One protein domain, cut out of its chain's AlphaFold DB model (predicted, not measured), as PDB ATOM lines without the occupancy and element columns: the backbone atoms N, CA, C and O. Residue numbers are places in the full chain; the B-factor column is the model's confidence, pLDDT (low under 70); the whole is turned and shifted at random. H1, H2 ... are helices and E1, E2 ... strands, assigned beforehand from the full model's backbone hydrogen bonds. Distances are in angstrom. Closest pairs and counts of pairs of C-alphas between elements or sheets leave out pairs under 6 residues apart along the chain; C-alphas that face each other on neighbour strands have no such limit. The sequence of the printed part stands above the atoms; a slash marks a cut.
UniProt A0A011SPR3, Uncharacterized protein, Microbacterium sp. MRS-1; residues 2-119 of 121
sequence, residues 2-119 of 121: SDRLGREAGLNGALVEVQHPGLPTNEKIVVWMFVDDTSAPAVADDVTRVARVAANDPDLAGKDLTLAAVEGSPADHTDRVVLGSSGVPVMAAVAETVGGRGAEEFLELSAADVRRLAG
ATOM      1  N   SER A   2     138.557 189.742 161.818       59.22
ATOM      2  CA  SER A   2     138.051 189.601 160.442       59.22
ATOM      3  C   SER A   2     138.582 188.441 159.572       59.22
ATOM      4  O   SER A   2     137.815 187.575 159.169       59.22
ATOM      5  N   ASP A   3     139.895 188.373 159.328       66.25
ATOM      6  CA  ASP A   3     140.497 187.402 158.393       66.25
ATOM      7  C   ASP A   3     140.345 185.930 158.842       66.25
ATOM      8  O   ASP A   3     140.302 185.025 158.011       66.25
ATOM      9  N   ARG A   4     140.187 185.669 160.151       76.25
ATOM     10  CA  ARG A   4     139.977 184.303 160.663       76.25
ATOM     11  C   ARG A   4     138.609 183.756 160.258       76.25
ATOM     12  O   ARG A   4     138.530 182.630 159.777       76.25
ATOM     13  N   LEU A   5     137.560 184.565 160.416       80.25
ATOM     14  CA  LEU A   5     136.183 184.173 160.111       80.25
ATOM     15  C   LEU A   5     136.032 183.782 158.636       80.25
ATOM     16  O   LEU A   5     135.466 182.735 158.338       80.25
ATOM     17  N   GLY A   6     136.595 184.587 157.728       74.06
ATOM     18  CA  GLY A   6     136.549 184.317 156.289       74.06
ATOM     19  C   GLY A   6     137.246 183.010 155.917       74.06
ATOM     20  O   GLY A   6     136.669 182.183 155.217       74.06
ATOM     21  N   ARG A   7     138.451 182.773 156.452       82.81
ATOM     22  CA  ARG A   7     139.211 181.544 156.176       82.81
ATOM     23  C   ARG A   7     138.531 180.290 156.705       82.81
ATOM     24  O   ARG A   7     138.462 179.296 155.993       82.81
ATOM     25  N   GLU A   8     138.029 180.325 157.935       84.25
ATOM     26  CA  GLU A   8     137.350 179.174 158.541       84.25
ATOM     27  C   GLU A   8     136.001 178.882 157.874       84.25
ATOM     28  O   GLU A   8     135.608 177.723 157.757       84.25
ATOM     29  N   ALA A   9     135.314 179.919 157.386       80.06
ATOM     30  CA  ALA A   9     134.089 179.767 156.613       80.06
ATOM     31  C   ALA A   9     134.354 179.367 155.150       80.06
ATOM     32  O   ALA A   9     133.417 178.987 154.454       80.06
ATOM     33  N   GLY A  10     135.604 179.406 154.675       85.56
ATOM     34  CA  GLY A  10     135.967 179.123 153.283       85.56
ATOM     35  C   GLY A  10     135.450 180.172 152.293       85.56
ATOM     36  O   GLY A  10     135.030 179.805 151.197       85.56
ATOM     37  N   LEU A  11     135.417 181.437 152.716       86.56
ATOM     38  CA  LEU A  11     135.100 182.609 151.897       86.56
ATOM     39  C   LEU A  11     136.390 183.235 151.349       86.56
ATOM     40  O   LEU A  11     137.472 183.014 151.903       86.56
ATOM     41  N   ASN A  12     136.267 184.115 150.351       86.25
ATOM     42  CA  ASN A  12     137.386 184.944 149.871       86.25
ATOM     43  C   ASN A  12     137.927 185.876 150.958       86.25
ATOM     44  O   ASN A  12     139.085 186.292 150.952       86.25
ATOM     45  N   GLY A  13     137.068 186.202 151.916       88.25
ATOM     46  CA  GLY A  13     137.404 186.942 153.111       88.25
ATOM     47  C   GLY A  13     136.154 187.251 153.914       88.25
ATOM     48  O   GLY A  13     135.027 187.095 153.448       88.25
ATOM     49  N   ALA A  14     136.363 187.717 155.139       90.06
ATOM     50  CA  ALA A  14     135.306 188.332 155.917       90.06
ATOM     51  C   ALA A  14     135.865 189.526 156.687       90.06
ATOM     52  O   ALA A  14     137.019 189.506 157.123       90.06
ATOM     53  N   LEU A  15     135.048 190.558 156.882       89.06
ATOM     54  CA  LEU A  15     135.334 191.645 157.811       89.06
ATOM     55  C   LEU A  15     134.262 191.689 158.893       89.06
ATOM     56  O   LEU A  15     133.079 191.750 158.592       89.06
ATOM     57  N   VAL A  16     134.695 191.665 160.152       89.31
ATOM     58  CA  VAL A  16     133.808 191.829 161.305       89.31
ATOM     59  C   VAL A  16     133.963 193.249 161.825       89.31
ATOM     60  O   VAL A  16     135.073 193.677 162.154       89.31
ATOM     61  N   GLU A  17     132.853 193.967 161.915       87.38
ATOM     62  CA  GLU A  17     132.778 195.319 162.449       87.38
ATOM     63  C   GLU A  17     131.788 195.384 163.604       87.38
ATOM     64  O   GLU A  17     130.677 194.870 163.519       87.38
ATOM     65  N   VAL A  18     132.187 196.051 164.683       86.06
ATOM     66  CA  VAL A  18     131.276 196.416 165.767       86.06
ATOM     67  C   VAL A  18     130.869 197.863 165.541       86.06
ATOM     68  O   VAL A  18     131.714 198.758 165.516       86.06
ATOM     69  N   GLN A  19     129.579 198.087 165.337       81.56
ATOM     70  CA  GLN A  19     128.980 199.403 165.190       81.56
ATOM     71  C   GLN A  19     128.209 199.755 166.463       81.56
ATOM     72  O   GLN A  19     127.599 198.887 167.081       81.56
ATOM     73  N   HIS A  20     128.209 201.039 166.827       76.75
ATOM     74  CA  HIS A  20     127.473 201.558 167.982       76.75
ATOM     75  C   HIS A  20     126.427 202.596 167.543       76.75
ATOM     76  O   HIS A  20     126.644 203.798 167.724       76.75
ATOM     77  N   PRO A  21     125.319 202.191 166.891       69.25
ATOM     78  CA  PRO A  21     124.283 203.125 166.468       69.25
ATOM     79  C   PRO A  21     123.662 203.873 167.659       69.25
ATOM     80  O   PRO A  21     122.971 203.309 168.514       69.25
ATOM     81  N   GLY A  22     123.890 205.187 167.685       70.62
ATOM     82  CA  GLY A  22     123.374 206.100 168.701       70.62
ATOM     83  C   GLY A  22     124.208 206.093 169.981       70.62
ATOM     84  O   GLY A  22     125.012 206.998 170.191       70.62
ATOM     85  N   LEU A  23     123.987 205.100 170.847       56.09
ATOM     86  CA  LEU A  23     124.652 204.992 172.150       56.09
ATOM     87  C   LEU A  23     125.733 203.899 172.138       56.09
ATOM     88  O   LEU A  23     125.514 202.853 171.527       56.09
ATOM     89  N   PRO A  24     126.847 204.066 172.882       61.88
ATOM     90  CA  PRO A  24     127.924 203.070 172.963       61.88
ATOM     91  C   PRO A  24     127.464 201.672 173.399       61.88
ATOM     92  O   PRO A  24     128.117 200.684 173.097       61.88
ATOM     93  N   THR A  25     126.335 201.569 174.100       59.00
ATOM     94  CA  THR A  25     125.788 200.300 174.597       59.00
ATOM     95  C   THR A  25     124.980 199.521 173.560       59.00
ATOM     96  O   THR A  25     124.680 198.354 173.790       59.00
ATOM     97  N   ASN A  26     124.602 200.142 172.440       67.12
ATOM     98  CA  ASN A  26     123.887 199.468 171.361       67.12
ATOM     99  C   ASN A  26     124.908 198.879 170.395       67.12
ATOM    100  O   ASN A  26     125.260 199.517 169.412       67.12
ATOM    101  N   GLU A  27     125.417 197.690 170.692       76.81
ATOM    102  CA  GLU A  27     126.370 197.009 169.817       76.81
ATOM    103  C   GLU A  27     125.639 196.292 168.676       76.81
ATOM    104  O   GLU A  27     124.759 195.466 168.908       76.81
ATOM    105  N   LYS A  28     126.029 196.585 167.435       85.25
ATOM    106  CA  LYS A  28     125.622 195.850 166.234       85.25
ATOM    107  C   LYS A  28     126.863 195.235 165.602       85.25
ATOM    108  O   LYS A  28     127.776 195.960 165.220       85.25
ATOM    109  N   ILE A  29     126.898 193.911 165.481       91.06
ATOM    110  CA  ILE A  29     127.996 193.215 164.808       91.06
ATOM    111  C   ILE A  29     127.623 193.024 163.347       91.06
ATOM    112  O   ILE A  29     126.654 192.334 163.035       91.06
ATOM    113  N   VAL A  30     128.403 193.632 162.462       91.50
ATOM    114  CA  VAL A  30     128.264 193.503 161.015       91.50
ATOM    115  C   VAL A  30     129.374 192.606 160.486       91.50
ATOM    116  O   VAL A  30     130.549 192.811 160.784       91.50
ATOM    117  N   VAL A  31     128.994 191.599 159.709       93.12
ATOM    118  CA  VAL A  31     129.891 190.678 159.022       93.12
ATOM    119  C   VAL A  31     129.762 190.913 157.524       93.12
ATOM    120  O   VAL A  31     128.759 190.559 156.910       93.12
ATOM    121  N   TRP A  32     130.802 191.489 156.937       93.50
ATOM    122  CA  TRP A  32     130.949 191.630 155.495       93.50
ATOM    123  C   TRP A  32     131.569 190.351 154.941       93.50
ATOM    124  O   TRP A  32     132.722 190.047 155.248       93.50
ATOM    125  N   MET A  33     130.798 189.584 154.178       94.62
ATOM    126  CA  MET A  33     131.214 188.343 153.533       94.62
ATOM    127  C   MET A  33     131.651 188.653 152.107       94.62
ATOM    128  O   MET A  33     130.859 189.181 151.329       94.62
ATOM    129  N   PHE A  34     132.890 188.318 151.765       93.25
ATOM    130  CA  PHE A  34     133.403 188.490 150.411       93.25
ATOM    131  C   PHE A  34     133.189 187.198 149.625       93.25
ATOM    132  O   PHE A  34     133.693 186.145 150.035       93.25
ATOM    133  N   VAL A  35     132.411 187.281 148.546       93.69
ATOM    134  CA  VAL A  35     131.873 186.129 147.807       93.69
ATOM    135  C   VAL A  35     132.211 186.210 146.315       93.69
ATOM    136  O   VAL A  35     132.313 187.303 145.757       93.69
ATOM    137  N   ASP A  36     132.362 185.049 145.671       91.44
ATOM    138  CA  ASP A  36     132.522 184.933 144.209       91.44
ATOM    139  C   ASP A  36     131.182 184.787 143.478       91.44
ATOM    140  O   ASP A  36     131.051 185.182 142.322       91.44
ATOM    141  N   ASP A  37     130.192 184.183 144.136       93.94
ATOM    142  CA  ASP A  37     128.869 183.920 143.579       93.94
ATOM    143  C   ASP A  37     127.829 184.699 144.383       93.94
ATOM    144  O   ASP A  37     127.602 184.458 145.569       93.94
ATOM    145  N   THR A  38     127.211 185.669 143.719       94.94
ATOM    146  CA  THR A  38     126.243 186.591 144.315       94.94
ATOM    147  C   THR A  38     124.806 186.070 144.249       94.94
ATOM    148  O   THR A  38     123.868 186.770 144.641       94.94
ATOM    149  N   SER A  39     124.597 184.838 143.772       96.56
ATOM    150  CA  SER A  39     123.283 184.203 143.751       96.56
ATOM    151  C   SER A  39     122.792 183.866 145.162       96.56
ATOM    152  O   SER A  39     123.555 183.470 146.044       96.56
ATOM    153  N   ALA A  40     121.479 183.981 145.382       96.00
ATOM    154  CA  ALA A  40     120.881 183.727 146.695       96.00
ATOM    155  C   ALA A  40     121.209 182.335 147.278       96.00
ATOM    156  O   ALA A  40     121.500 182.272 148.471       96.00
ATOM    157  N   PRO A  41     121.212 181.231 146.498       97.06
ATOM    158  CA  PRO A  41     121.584 179.920 147.029       97.06
ATOM    159  C   PRO A  41     123.040 179.855 147.504       97.06
ATOM    160  O   PRO A  41     123.292 179.357 148.599       97.06
ATOM    161  N   ALA A  42     123.984 180.401 146.732       96.50
ATOM    162  CA  ALA A  42     125.396 180.409 147.111       96.50
ATOM    163  C   ALA A  42     125.634 181.260 148.367       96.50
ATOM    164  O   ALA A  42     126.261 180.812 149.327       96.50
ATOM    165  N   VAL A  43     125.031 182.451 148.421       96.62
ATOM    166  CA  VAL A  43     125.119 183.325 149.597       96.62
ATOM    167  C   VAL A  43     124.449 182.688 150.824       96.62
ATOM    168  O   VAL A  43     124.933 182.850 151.941       96.62
ATOM    169  N   ALA A  44     123.368 181.922 150.660       97.25
ATOM    170  CA  ALA A  44     122.745 181.180 151.760       97.25
ATOM    171  C   ALA A  44     123.668 180.091 152.340       97.25
ATOM    172  O   ALA A  44     123.733 179.916 153.567       97.25
ATOM    173  N   ASP A  45     124.416 179.397 151.482       96.50
ATOM    174  CA  ASP A  45     125.445 178.450 151.914       96.50
ATOM    175  C   ASP A  45     126.561 179.174 152.684       96.50
ATOM    176  O   ASP A  45     126.958 178.729 153.767       96.50
ATOM    177  N   ASP A  46     127.005 180.334 152.198       96.38
ATOM    178  CA  ASP A  46     128.003 181.183 152.860       96.38
ATOM    179  C   ASP A  46     127.545 181.666 154.233       96.38
ATOM    180  O   ASP A  46     128.274 181.515 155.219       96.38
ATOM    181  N   VAL A  47     126.306 182.154 154.342       96.81
ATOM    182  CA  VAL A  47     125.693 182.537 155.623       96.81
ATOM    183  C   VAL A  47     125.697 181.359 156.594       96.81
ATOM    184  O   VAL A  47     126.044 181.515 157.767       96.81
ATOM    185  N   THR A  48     125.349 180.162 156.122       96.56
ATOM    186  CA  THR A  48     125.337 178.958 156.961       96.56
ATOM    187  C   THR A  48     126.744 178.599 157.449       96.56
ATOM    188  O   THR A  48     126.922 178.233 158.617       96.56
ATOM    189  N   ARG A  49     127.767 178.730 156.591       94.94
ATOM    190  CA  ARG A  49     129.178 178.523 156.964       94.94
ATOM    191  C   ARG A  49     129.641 179.549 157.996       94.94
ATOM    192  O   ARG A  49     130.190 179.158 159.027       94.94
ATOM    193  N   VAL A  50     129.348 180.831 157.784       95.06
ATOM    194  CA  VAL A  50     129.670 181.906 158.735       95.06
ATOM    195  C   VAL A  50     128.984 181.684 160.078       95.06
ATOM    196  O   VAL A  50     129.642 181.792 161.109       95.06
ATOM    197  N   ALA A  51     127.704 181.307 160.097       95.00
ATOM    198  CA  ALA A  51     126.981 181.038 161.337       95.00
ATOM    199  C   ALA A  51     127.616 179.892 162.147       95.00
ATOM    200  O   ALA A  51     127.744 179.995 163.369       95.00
ATOM    201  N   ARG A  52     128.078 178.822 161.481       94.12
ATOM    202  CA  ARG A  52     128.814 177.725 162.139       94.12
ATOM    203  C   ARG A  52     130.106 178.206 162.782       94.12
ATOM    204  O   ARG A  52     130.381 177.830 163.920       94.12
ATOM    205  N   VAL A  53     130.889 179.020 162.078       93.88
ATOM    206  CA  VAL A  53     132.138 179.567 162.625       93.88
ATOM    207  C   VAL A  53     131.839 180.522 163.780       93.88
ATOM    208  O   VAL A  53     132.372 180.344 164.871       93.88
ATOM    209  N   ALA A  54     130.907 181.457 163.596       92.88
ATOM    210  CA  ALA A  54     130.526 182.432 164.614       92.88
ATOM    211  C   ALA A  54     129.993 181.775 165.897       92.88
ATOM    212  O   ALA A  54     130.304 182.223 166.994       92.88
ATOM    213  N   ALA A  55     129.261 180.663 165.792       93.12
ATOM    214  CA  ALA A  55     128.798 179.915 166.960       93.12
ATOM    215  C   ALA A  55     129.931 179.249 167.768       93.12
ATOM    216  O   ALA A  55     129.683 178.797 168.886       93.12
ATOM    217  N   ASN A  56     131.134 179.116 167.202       89.69
ATOM    218  CA  ASN A  56     132.338 178.607 167.871       89.69
ATOM    219  C   ASN A  56     133.313 179.719 168.277       89.69
ATOM    220  O   ASN A  56     134.257 179.456 169.020       89.69
ATOM    221  N   ASP A  57     133.105 180.935 167.784       89.38
ATOM    222  CA  ASP A  57     133.977 182.064 168.050       89.38
ATOM    223  C   ASP A  57     133.602 182.696 169.404       89.38
ATOM    224  O   ASP A  57     132.460 183.127 169.566       89.38
ATOM    225  N   PRO A  58     134.512 182.767 170.394       87.62
ATOM    226  CA  PRO A  58     134.194 183.286 171.727       87.62
ATOM    227  C   PRO A  58     133.727 184.748 171.724       87.62
ATOM    228  O   PRO A  58     133.023 185.154 172.647       87.62
ATOM    229  N   ASP A  59     134.077 185.523 170.698       86.94
ATOM    230  CA  ASP A  59     133.715 186.935 170.600       86.94
ATOM    231  C   ASP A  59     132.346 187.147 169.921       86.94
ATOM    232  O   ASP A  59     131.736 188.212 170.075       86.94
ATOM    233  N   LEU A  60     131.852 186.143 169.181       90.75
ATOM    234  CA  LEU A  60     130.597 186.192 168.412       90.75
ATOM    235  C   LEU A  60     129.513 185.253 168.956       90.75
ATOM    236  O   LEU A  60     128.323 185.478 168.726       90.75
ATOM    237  N   ALA A  61     129.898 184.199 169.671       90.81
ATOM    238  CA  ALA A  61     128.977 183.207 170.188       90.81
ATOM    239  C   ALA A  61     127.940 183.856 171.118       90.81
ATOM    240  O   ALA A  61     128.267 184.572 172.063       90.81
ATOM    241  N   GLY A  62     126.662 183.581 170.848       91.94
ATOM    242  CA  GLY A  62     125.548 184.131 171.623       91.94
ATOM    243  C   GLY A  62     125.181 185.579 171.285       91.94
ATOM    244  O   GLY A  62     124.347 186.144 171.988       91.94
ATOM    245  N   LYS A  63     125.756 186.162 170.227       92.31
ATOM    246  CA  LYS A  63     125.428 187.512 169.756       92.31
ATOM    247  C   LYS A  63     124.552 187.489 168.503       92.31
ATOM    248  O   LYS A  63     124.581 186.532 167.728       92.31
ATOM    249  N   ASP A  64     123.791 188.562 168.321       94.69
ATOM    250  CA  ASP A  64     123.075 188.835 167.077       94.69
ATOM    251  C   ASP A  64     124.068 189.313 166.012       94.69
ATOM    252  O   ASP A  64     125.007 190.058 166.310       94.69
ATOM    253  N   LEU A  65     123.858 188.889 164.767       95.06
ATOM    254  CA  LEU A  65     124.729 189.204 163.639       95.06
ATOM    255  C   LEU A  65     123.929 189.876 162.530       95.06
ATOM    256  O   LEU A  65     122.808 189.485 162.217       95.06
ATOM    257  N   THR A  66     124.533 190.868 161.895       95.12
ATOM    258  CA  THR A  66     124.083 191.402 160.611       95.12
ATOM    259  C   THR A  66     125.082 190.981 159.553       95.12
ATOM    260  O   THR A  66     126.269 191.230 159.719       95.12
ATOM    261  N   LEU A  67     124.630 190.348 158.479       95.19
ATOM    262  CA  LEU A  67     125.492 189.909 157.388       95.19
ATOM    263  C   LEU A  67     125.210 190.719 156.132       95.19
ATOM    264  O   LEU A  67     124.058 191.030 155.844       95.19
ATOM    265  N   ALA A  68     126.265 191.014 155.385       94.88
ATOM    266  CA  ALA A  68     126.202 191.606 154.059       94.88
ATOM    267  C   ALA A  68     127.122 190.817 153.126       94.88
ATOM    268  O   ALA A  68     128.229 190.451 153.523       94.88
ATOM    269  N   ALA A  69     126.664 190.536 151.909       94.56
ATOM    270  CA  ALA A  69     127.487 189.915 150.876       94.56
ATOM    271  C   ALA A  69     128.068 191.006 149.982       94.56
ATOM    272  O   ALA A  69     127.350 191.919 149.580       94.56
ATOM    273  N   VAL A  70     129.355 190.900 149.680       93.75
ATOM    274  CA  VAL A  70     130.101 191.826 148.831       93.75
ATOM    275  C   VAL A  70     130.869 190.999 147.814       93.75
ATOM    276  O   VAL A  70     131.562 190.051 148.176       93.75
ATOM    277  N   GLU A  71     130.740 191.336 146.538       92.25
ATOM    278  CA  GLU A  71     131.465 190.637 145.478       92.25
ATOM    279  C   GLU A  71     132.972 190.951 145.539       92.25
ATOM    280  O   GLU A  71     133.381 192.095 145.781       92.25
ATOM    281  N   GLY A  72     133.801 189.929 145.307       89.94
ATOM    282  CA  GLY A  72     135.252 190.064 145.180       89.94
ATOM    283  C   GLY A  72     136.015 189.708 146.455       89.94
ATOM    284  O   GLY A  72     135.739 188.693 147.096       89.94
ATOM    285  N   SER A  73     137.033 190.506 146.792       87.31
ATOM    286  CA  SER A  73     137.947 190.261 147.914       87.31
ATOM    287  C   SER A  73     138.118 191.493 148.810       87.31
ATOM    288  O   SER A  73     137.988 192.622 148.344       87.31
ATOM    289  N   PRO A  74     138.520 191.334 150.088       85.50
ATOM    290  CA  PRO A  74     138.754 192.476 150.980       85.50
ATOM    291  C   PRO A  74     139.757 193.510 150.442       85.50
ATOM    292  O   PRO A  74     139.664 194.687 150.776       85.50
ATOM    293  N   ALA A  75     140.723 193.079 149.621       84.06
ATOM    294  CA  ALA A  75     141.735 193.950 149.021       84.06
ATOM    295  C   ALA A  75     141.157 194.952 148.006       84.06
ATOM    296  O   ALA A  75     141.761 196.001 147.791       84.06
ATOM    297  N   ASP A  76     139.993 194.651 147.430       80.62
ATOM    298  CA  ASP A  76     139.316 195.513 146.457       80.62
ATOM    299  C   ASP A  76     138.578 196.674 147.148       80.62
ATOM    300  O   ASP A  76     138.247 197.679 146.519       80.62
ATOM    301  N   HIS A  77     138.362 196.566 148.464       76.88
ATOM    302  CA  HIS A  77     137.554 197.486 149.265       76.88
ATOM    303  C   HIS A  77     138.401 198.149 150.357       76.88
ATOM    304  O   HIS A  77     138.226 197.921 151.555       76.88
ATOM    305  N   THR A  78     139.352 198.990 149.942       70.94
ATOM    306  CA  THR A  78     140.254 199.713 150.861       70.94
ATOM    307  C   THR A  78     139.576 200.836 151.651       70.94
ATOM    308  O   THR A  78     140.127 201.287 152.655       70.94
ATOM    309  N   ASP A  79     138.396 201.289 151.219       75.44
ATOM    310  CA  ASP A  79     137.594 202.299 151.912       75.44
ATOM    311  C   ASP A  79     136.332 201.666 152.519       75.44
ATOM    312  O   ASP A  79     135.468 201.141 151.817       75.44
ATOM    313  N   ARG A  80     136.213 201.745 153.848       67.31
ATOM    314  CA  ARG A  80     135.062 201.213 154.592       67.31
ATOM    315  C   ARG A  80     133.760 201.951 154.288       67.31
ATOM    316  O   ARG A  80     132.695 201.363 154.435       67.31
ATOM    317  N   VAL A  81     133.830 203.213 153.862       67.81
ATOM    318  CA  VAL A  81     132.643 203.969 153.440       67.81
ATOM    319  C   VAL A  81     132.058 203.358 152.167       67.81
ATOM    320  O   VAL A  81     130.842 203.236 152.057       67.81
ATOM    321  N   VAL A  82     132.918 202.911 151.245       67.31
ATOM    322  CA  VAL A  82     132.511 202.251 149.996       67.31
ATOM    323  C   VAL A  82     131.915 200.874 150.275       67.31
ATOM    324  O   VAL A  82     130.907 200.518 149.674       67.31
ATOM    325  N   LEU A  83     132.470 200.134 151.240       73.88
ATOM    326  CA  LEU A  83     131.955 198.820 151.634       73.88
ATOM    327  C   LEU A  83     130.473 198.872 152.048       73.88
ATOM    328  O   LEU A  83     129.706 197.983 151.691       73.88
ATOM    329  N   GLY A  84     130.069 199.962 152.710       71.62
ATOM    330  CA  GLY A  84     128.686 200.233 153.107       71.62
ATOM    331  C   GLY A  84     127.674 200.284 151.959       71.62
ATOM    332  O   GLY A  84     126.493 200.083 152.208       71.62
ATOM    333  N   SER A  85     128.130 200.548 150.731       77.44
ATOM    334  CA  SER A  85     127.311 200.647 149.514       77.44
ATOM    335  C   SER A  85     127.615 199.558 148.478       77.44
ATOM    336  O   SER A  85     127.073 199.593 147.378       77.44
ATOM    337  N   SER A  86     128.522 198.630 148.793       82.88
ATOM    338  CA  SER A  86     128.939 197.530 147.905       82.88
ATOM    339  C   SER A  86     128.159 196.239 148.167       82.88
ATOM    340  O   SER A  86     128.533 195.173 147.674       82.88
ATOM    341  N   GLY A  87     127.117 196.315 148.995       86.50
ATOM    342  CA  GLY A  87     126.284 195.180 149.342       86.50
ATOM    343  C   GLY A  87     125.521 194.661 148.129       86.50
ATOM    344  O   GLY A  87     124.985 195.419 147.325       86.50
ATOM    345  N   VAL A  88     125.449 193.342 147.996       89.81
ATOM    346  CA  VAL A  88     124.601 192.710 146.988       89.81
ATOM    347  C   VAL A  88     123.164 192.679 147.524       89.81
ATOM    348  O   VAL A  88     122.946 192.117 148.601       89.81
ATOM    349  N   PRO A  89     122.159 193.202 146.791       93.69
ATOM    350  CA  PRO A  89     120.769 193.270 147.249       93.69
ATOM    351  C   PRO A  89     120.045 191.911 147.134       93.69
ATOM    352  O   PRO A  89     119.036 191.774 146.443       93.69
ATOM    353  N   VAL A  90     120.583 190.877 147.787       94.94
ATOM    354  CA  VAL A  90     120.131 189.475 147.699       94.94
ATOM    355  C   VAL A  90     119.588 188.932 149.026       94.94
ATOM    356  O   VAL A  90     118.971 187.865 149.066       94.94
ATOM    357  N   MET A  91     119.759 189.663 150.130       96.06
ATOM    358  CA  MET A  91     119.536 189.126 151.475       96.06
ATOM    359  C   MET A  91     118.071 188.837 151.797       96.06
ATOM    360  O   MET A  91     117.795 187.954 152.608       96.06
ATOM    361  N   ALA A  92     117.127 189.505 151.129       95.56
ATOM    362  CA  ALA A  92     115.708 189.162 151.226       95.56
ATOM    363  C   ALA A  92     115.438 187.714 150.770       95.56
ATOM    364  O   ALA A  92     114.793 186.959 151.490       95.56
ATOM    365  N   ALA A  93     116.000 187.299 149.628       96.31
ATOM    366  CA  ALA A  93     115.859 185.936 149.112       96.31
ATOM    367  C   ALA A  93     116.653 184.916 149.945       96.31
ATOM    368  O   ALA A  93     116.200 183.797 150.182       96.31
ATOM    369  N   VAL A  94     117.828 185.307 150.447       97.44
ATOM    370  CA  VAL A  94     118.619 184.463 151.357       97.44
ATOM    371  C   VAL A  94     117.828 184.150 152.630       97.44
ATOM    372  O   VAL A  94     117.806 182.998 153.065       97.44
ATOM    373  N   ALA A  95     117.127 185.139 153.195       96.75
ATOM    374  CA  ALA A  95     116.319 184.963 154.402       96.75
ATOM    375  C   ALA A  95     115.194 183.928 154.232       96.75
ATOM    376  O   ALA A  95     114.865 183.231 155.190       96.75
ATOM    377  N   GLU A  96     114.642 183.764 153.025       95.69
ATOM    378  CA  GLU A  96     113.657 182.709 152.737       95.69
ATOM    379  C   GLU A  96     114.249 181.301 152.901       95.69
ATOM    380  O   GLU A  96     113.534 180.358 153.237       95.69
ATOM    381  N   THR A  97     115.563 181.160 152.705       95.56
ATOM    382  CA  THR A  97     116.284 179.884 152.810       95.56
ATOM    383  C   THR A  97     116.816 179.645 154.220       95.56
ATOM    384  O   THR A  97     116.629 178.571 154.793       95.56
ATOM    385  N   VAL A  98     117.495 180.639 154.798       96.00
ATOM    386  CA  VAL A  98     118.233 180.469 156.061       96.00
ATOM    387  C   VAL A  98     117.463 180.960 157.284       96.00
ATOM    388  O   VAL A  98     117.867 180.650 158.407       96.00
ATOM    389  N   GLY A  99     116.347 181.668 157.101       94.94
ATOM    390  CA  GLY A  99     115.608 182.369 158.151       94.94
ATOM    391  C   GLY A  99     116.203 183.742 158.489       94.94
ATOM    392  O   GLY A  99     117.066 184.256 157.781       94.94
ATOM    393  N   GLY A 100     115.752 184.331 159.599       94.62
ATOM    394  CA  GLY A 100     116.137 185.686 160.007       94.62
ATOM    395  C   GLY A 100     115.313 186.778 159.320       94.62
ATOM    396  O   GLY A 100     114.177 186.547 158.901       94.62
ATOM    397  N   ARG A 101     115.869 187.993 159.241       95.62
ATOM    398  CA  ARG A 101     115.235 189.148 158.586       95.62
ATOM    399  C   ARG A 101     116.165 189.731 157.527       95.62
ATOM    400  O   ARG A 101     117.111 190.437 157.859       95.62
ATOM    401  N   GLY A 102     115.893 189.418 156.265       89.69
ATOM    402  CA  GLY A 102     116.604 189.982 155.119       89.69
ATOM    403  C   GLY A 102     115.925 191.241 154.593       89.69
ATOM    404  O   GLY A 102     114.710 191.251 154.406       89.69
ATOM    405  N   ALA A 103     116.704 192.285 154.331       88.94
ATOM    406  CA  ALA A 103     116.266 193.503 153.663       88.94
ATOM    407  C   ALA A 103     117.398 194.021 152.770       88.94
ATOM    408  O   ALA A 103     118.467 194.359 153.271       88.94
ATOM    409  N   GLU A 104     117.143 194.074 151.459       88.56
ATOM    410  CA  GLU A 104     118.111 194.512 150.444       88.56
ATOM    411  C   GLU A 104     119.469 193.804 150.613       88.56
ATOM    412  O   GLU A 104     119.593 192.616 150.306       88.56
ATOM    413  N   GLU A 105     120.467 194.526 151.113       92.38
ATOM    414  CA  GLU A 105     121.869 194.126 151.231       92.38
ATOM    415  C   GLU A 105     122.193 193.433 152.561       92.38
ATOM    416  O   GLU A 105     123.254 192.820 152.699       92.38
ATOM    417  N   PHE A 106     121.289 193.516 153.542       93.44
ATOM    418  CA  PHE A 106     121.541 193.083 154.912       93.44
ATOM    419  C   PHE A 106     120.626 191.943 155.345       93.44
ATOM    420  O   PHE A 106     119.413 191.962 155.139       93.44
ATOM    421  N   LEU A 107     121.218 190.963 156.020       96.38
ATOM    422  CA  LEU A 107     120.524 189.882 156.704       96.38
ATOM    423  C   LEU A 107     120.763 189.986 158.206       96.38
ATOM    424  O   LEU A 107     121.891 189.849 158.668       96.38
ATOM    425  N   GLU A 108     119.703 190.177 158.979       95.81
ATOM    426  CA  GLU A 108     119.762 190.141 160.438       95.81
ATOM    427  C   GLU A 108     119.443 188.733 160.949       95.81
ATOM    428  O   GLU A 108     118.354 188.199 160.718       95.81
ATOM    429  N   LEU A 109     120.391 188.151 161.682       96.56
ATOM    430  CA  LEU A 109     120.263 186.876 162.375       96.56
ATOM    431  C   LEU A 109     120.314 187.098 163.882       96.56
ATOM    432  O   LEU A 109     121.258 187.693 164.405       96.56
ATOM    433  N   SER A 110     119.330 186.559 164.597       96.06
ATOM    434  CA  SER A 110     119.401 186.505 166.055       96.06
ATOM    435  C   SER A 110     120.436 185.476 166.522       96.06
ATOM    436  O   SER A 110     120.758 184.519 165.814       96.06
ATOM    437  N   ALA A 111     120.884 185.574 167.771       94.56
ATOM    438  CA  ALA A 111     121.713 184.551 168.408       94.56
ATOM    439  C   ALA A 111     121.052 183.155 168.397       94.56
ATOM    440  O   ALA A 111     121.731 182.128 168.490       94.56
ATOM    441  N   ALA A 112     119.717 183.083 168.324       95.12
ATOM    442  CA  ALA A 112     118.995 181.826 168.146       95.12
ATOM    443  C   ALA A 112     119.115 181.297 166.707       95.12
ATOM    444  O   ALA A 112     119.366 180.106 166.524       95.12
ATOM    445  N   ASP A 113     119.021 182.167 165.698       96.38
ATOM    446  CA  ASP A 113     119.232 181.797 164.295       96.38
ATOM    447  C   ASP A 113     120.649 181.288 164.046       96.38
ATOM    448  O   ASP A 113     120.821 180.239 163.428       96.38
ATOM    449  N   VAL A 114     121.657 181.977 164.590       95.12
ATOM    450  CA  VAL A 114     123.064 181.569 164.479       95.12
ATOM    451  C   VAL A 114     123.270 180.169 165.063       95.12
ATOM    452  O   VAL A 114     123.889 179.317 164.428       95.12
ATOM    453  N   ARG A 115     122.697 179.885 166.241       94.00
ATOM    454  CA  ARG A 115     122.762 178.549 166.862       94.00
ATOM    455  C   ARG A 115     122.062 177.483 166.021       94.00
ATOM    456  O   ARG A 115     122.656 176.435 165.766       94.00
ATOM    457  N   ARG A 116     120.855 177.776 165.526       95.50
ATOM    458  CA  ARG A 116     120.093 176.878 164.646       95.50
ATOM    459  C   ARG A 116     120.882 176.531 163.384       95.50
ATOM    460  O   ARG A 116     121.018 175.354 163.062       95.50
ATOM    461  N   LEU A 117     121.434 177.531 162.696       94.69
ATOM    462  CA  LEU A 117     122.244 177.346 161.484       94.69
ATOM    463  C   LEU A 117     123.556 176.602 161.763       94.69
ATOM    464  O   LEU A 117     124.030 175.821 160.934       94.69
ATOM    465  N   ALA A 118     124.112 176.776 162.963       92.25
ATOM    466  CA  ALA A 118     125.266 176.020 163.422       92.25
ATOM    467  C   ALA A 118     124.961 174.547 163.764       92.25
ATOM    468  O   ALA A 118     125.884 173.798 164.081       92.25
ATOM    469  N   GLY A 119     123.692 174.121 163.723       88.50
ATOM    470  CA  GLY A 119     123.271 172.784 164.141       88.50
ATOM    471  C   GLY A 119     123.304 172.580 165.660       88.50
ATOM    472  O   GLY A 119     123.346 171.443 166.124       88.50
TER     473      GLY A 119
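What this domain is: This is residues 2 to 119 of the 121 residues of an uncharacterized protein of Microbacterium sp. MRS-1 (UniProt A0A011SPR3). A strongly twisted sheet of five strands forms a slab, with H1, H2 and H4 packed over one face of it; H2, the longest helix, lies over the middle of the sheet, H4 covers the E4 end, and H1 stands up over the E1 edge. H5 packs on H2, and H3 is in the stretch between E3 and H4, away from the other helices. The printed part has 118 residues with five named helices and five named strands, in the order H1 E1 E2 H2 E3 H3 H4 E4 E5 H5; the sheet runs E1 E2 E3 E5 E4 and is mixed, and the class is mixed, helices and strands. The whole is compact and rounded, with a radius of gyration of the C-alphas of 12.9 A and spans of 32 by 31 by 26 A.

Where its parts are: H1 is residues 2 to 9, 11.3 A long, and begins at C-alpha 2, (138.051, 189.601, 160.442). E1, residues 13 to 19, measures 19.3 A, and E2, residues 28 to 35, measures 21.8 A. H2, residues 40 to 54, runs 20.4 A from C-alpha 40 at (120.881, 183.727, 146.695). E3 is residues 65 to 71, 19.4 A. H3 has four residues, 80 to 83, and H4 is residues 91 to 98, 9.9 A. E4 is residues 101 to 103 and E5 residues 106 to 109. H5, residues 111 to 117, is 10.0 A long and ends at C-alpha 117, (122.244, 177.346, 161.484).

How they stand to each other: The sheet begins at edge strand E1, which forms a hairpin with E2, antiparallel at 162 degrees; N 17 and O 30 are 2.8 A apart, within hydrogen-bond range. E2 and E3 are parallel at 27 degrees, with N 31 and O 66 2.7 A apart; with H2 between them they make a strand-helix-strand unit, two parallel neighbour strands joined through a helix, whose crossover is right-handed. E3 and E5 are antiparallel at 146 degrees, with N 67 and O 107 2.8 A apart. E5 and edge strand E4 form the other hairpin, antiparallel at 174 degrees, with N 101 and O 108 2.9 A apart. H2 and H4 on one face of the sheet make two layers, helices over strands. H2 has a height over the sheet of 8.6 A and runs slantwise to the strands, at 48 degrees to E3 on the local plane. H4, at a height of 7.5 A, runs along the strands, at 7 degrees to E4 on the local plane. H1, on the same face, lies over E1 and stands up from the sheet, its line rising 45 degrees. H2 is the hub: it touches H1, closest at the C-alphas of Ala 9 and Arg 49, 5.1 A apart, only just about perpendicular at 70.1 degrees. It touches H4 at a steep tilt of 67 degrees, closest at the C-alphas of Ala 40 and Val 94, 5.2 A. With residues 48 to 54 alone it touches H5, closest at the C-alphas of Ala 51 and Val 114, 5.0 A. H5 only grazes the sheet, and H3 is only just not on it, with 4 pairs of C-alphas within 10 A. In H2 and H5 every O i to N i+4 pair is within hydrogen-bond range; in H1 it is 3 of 4 and in H4 2 of 4, and H3 is too short for such a pair.

The domain as a whole: The two C-alphas farthest apart are those of Leu 23 and Asp 37, 35.8 A. The printed part has no cut, and no link is long. Mean pLDDT of the printed part is 88.0; it is under 70 at residues 2 to 3, 21, 23 to 26 and 80 to 82.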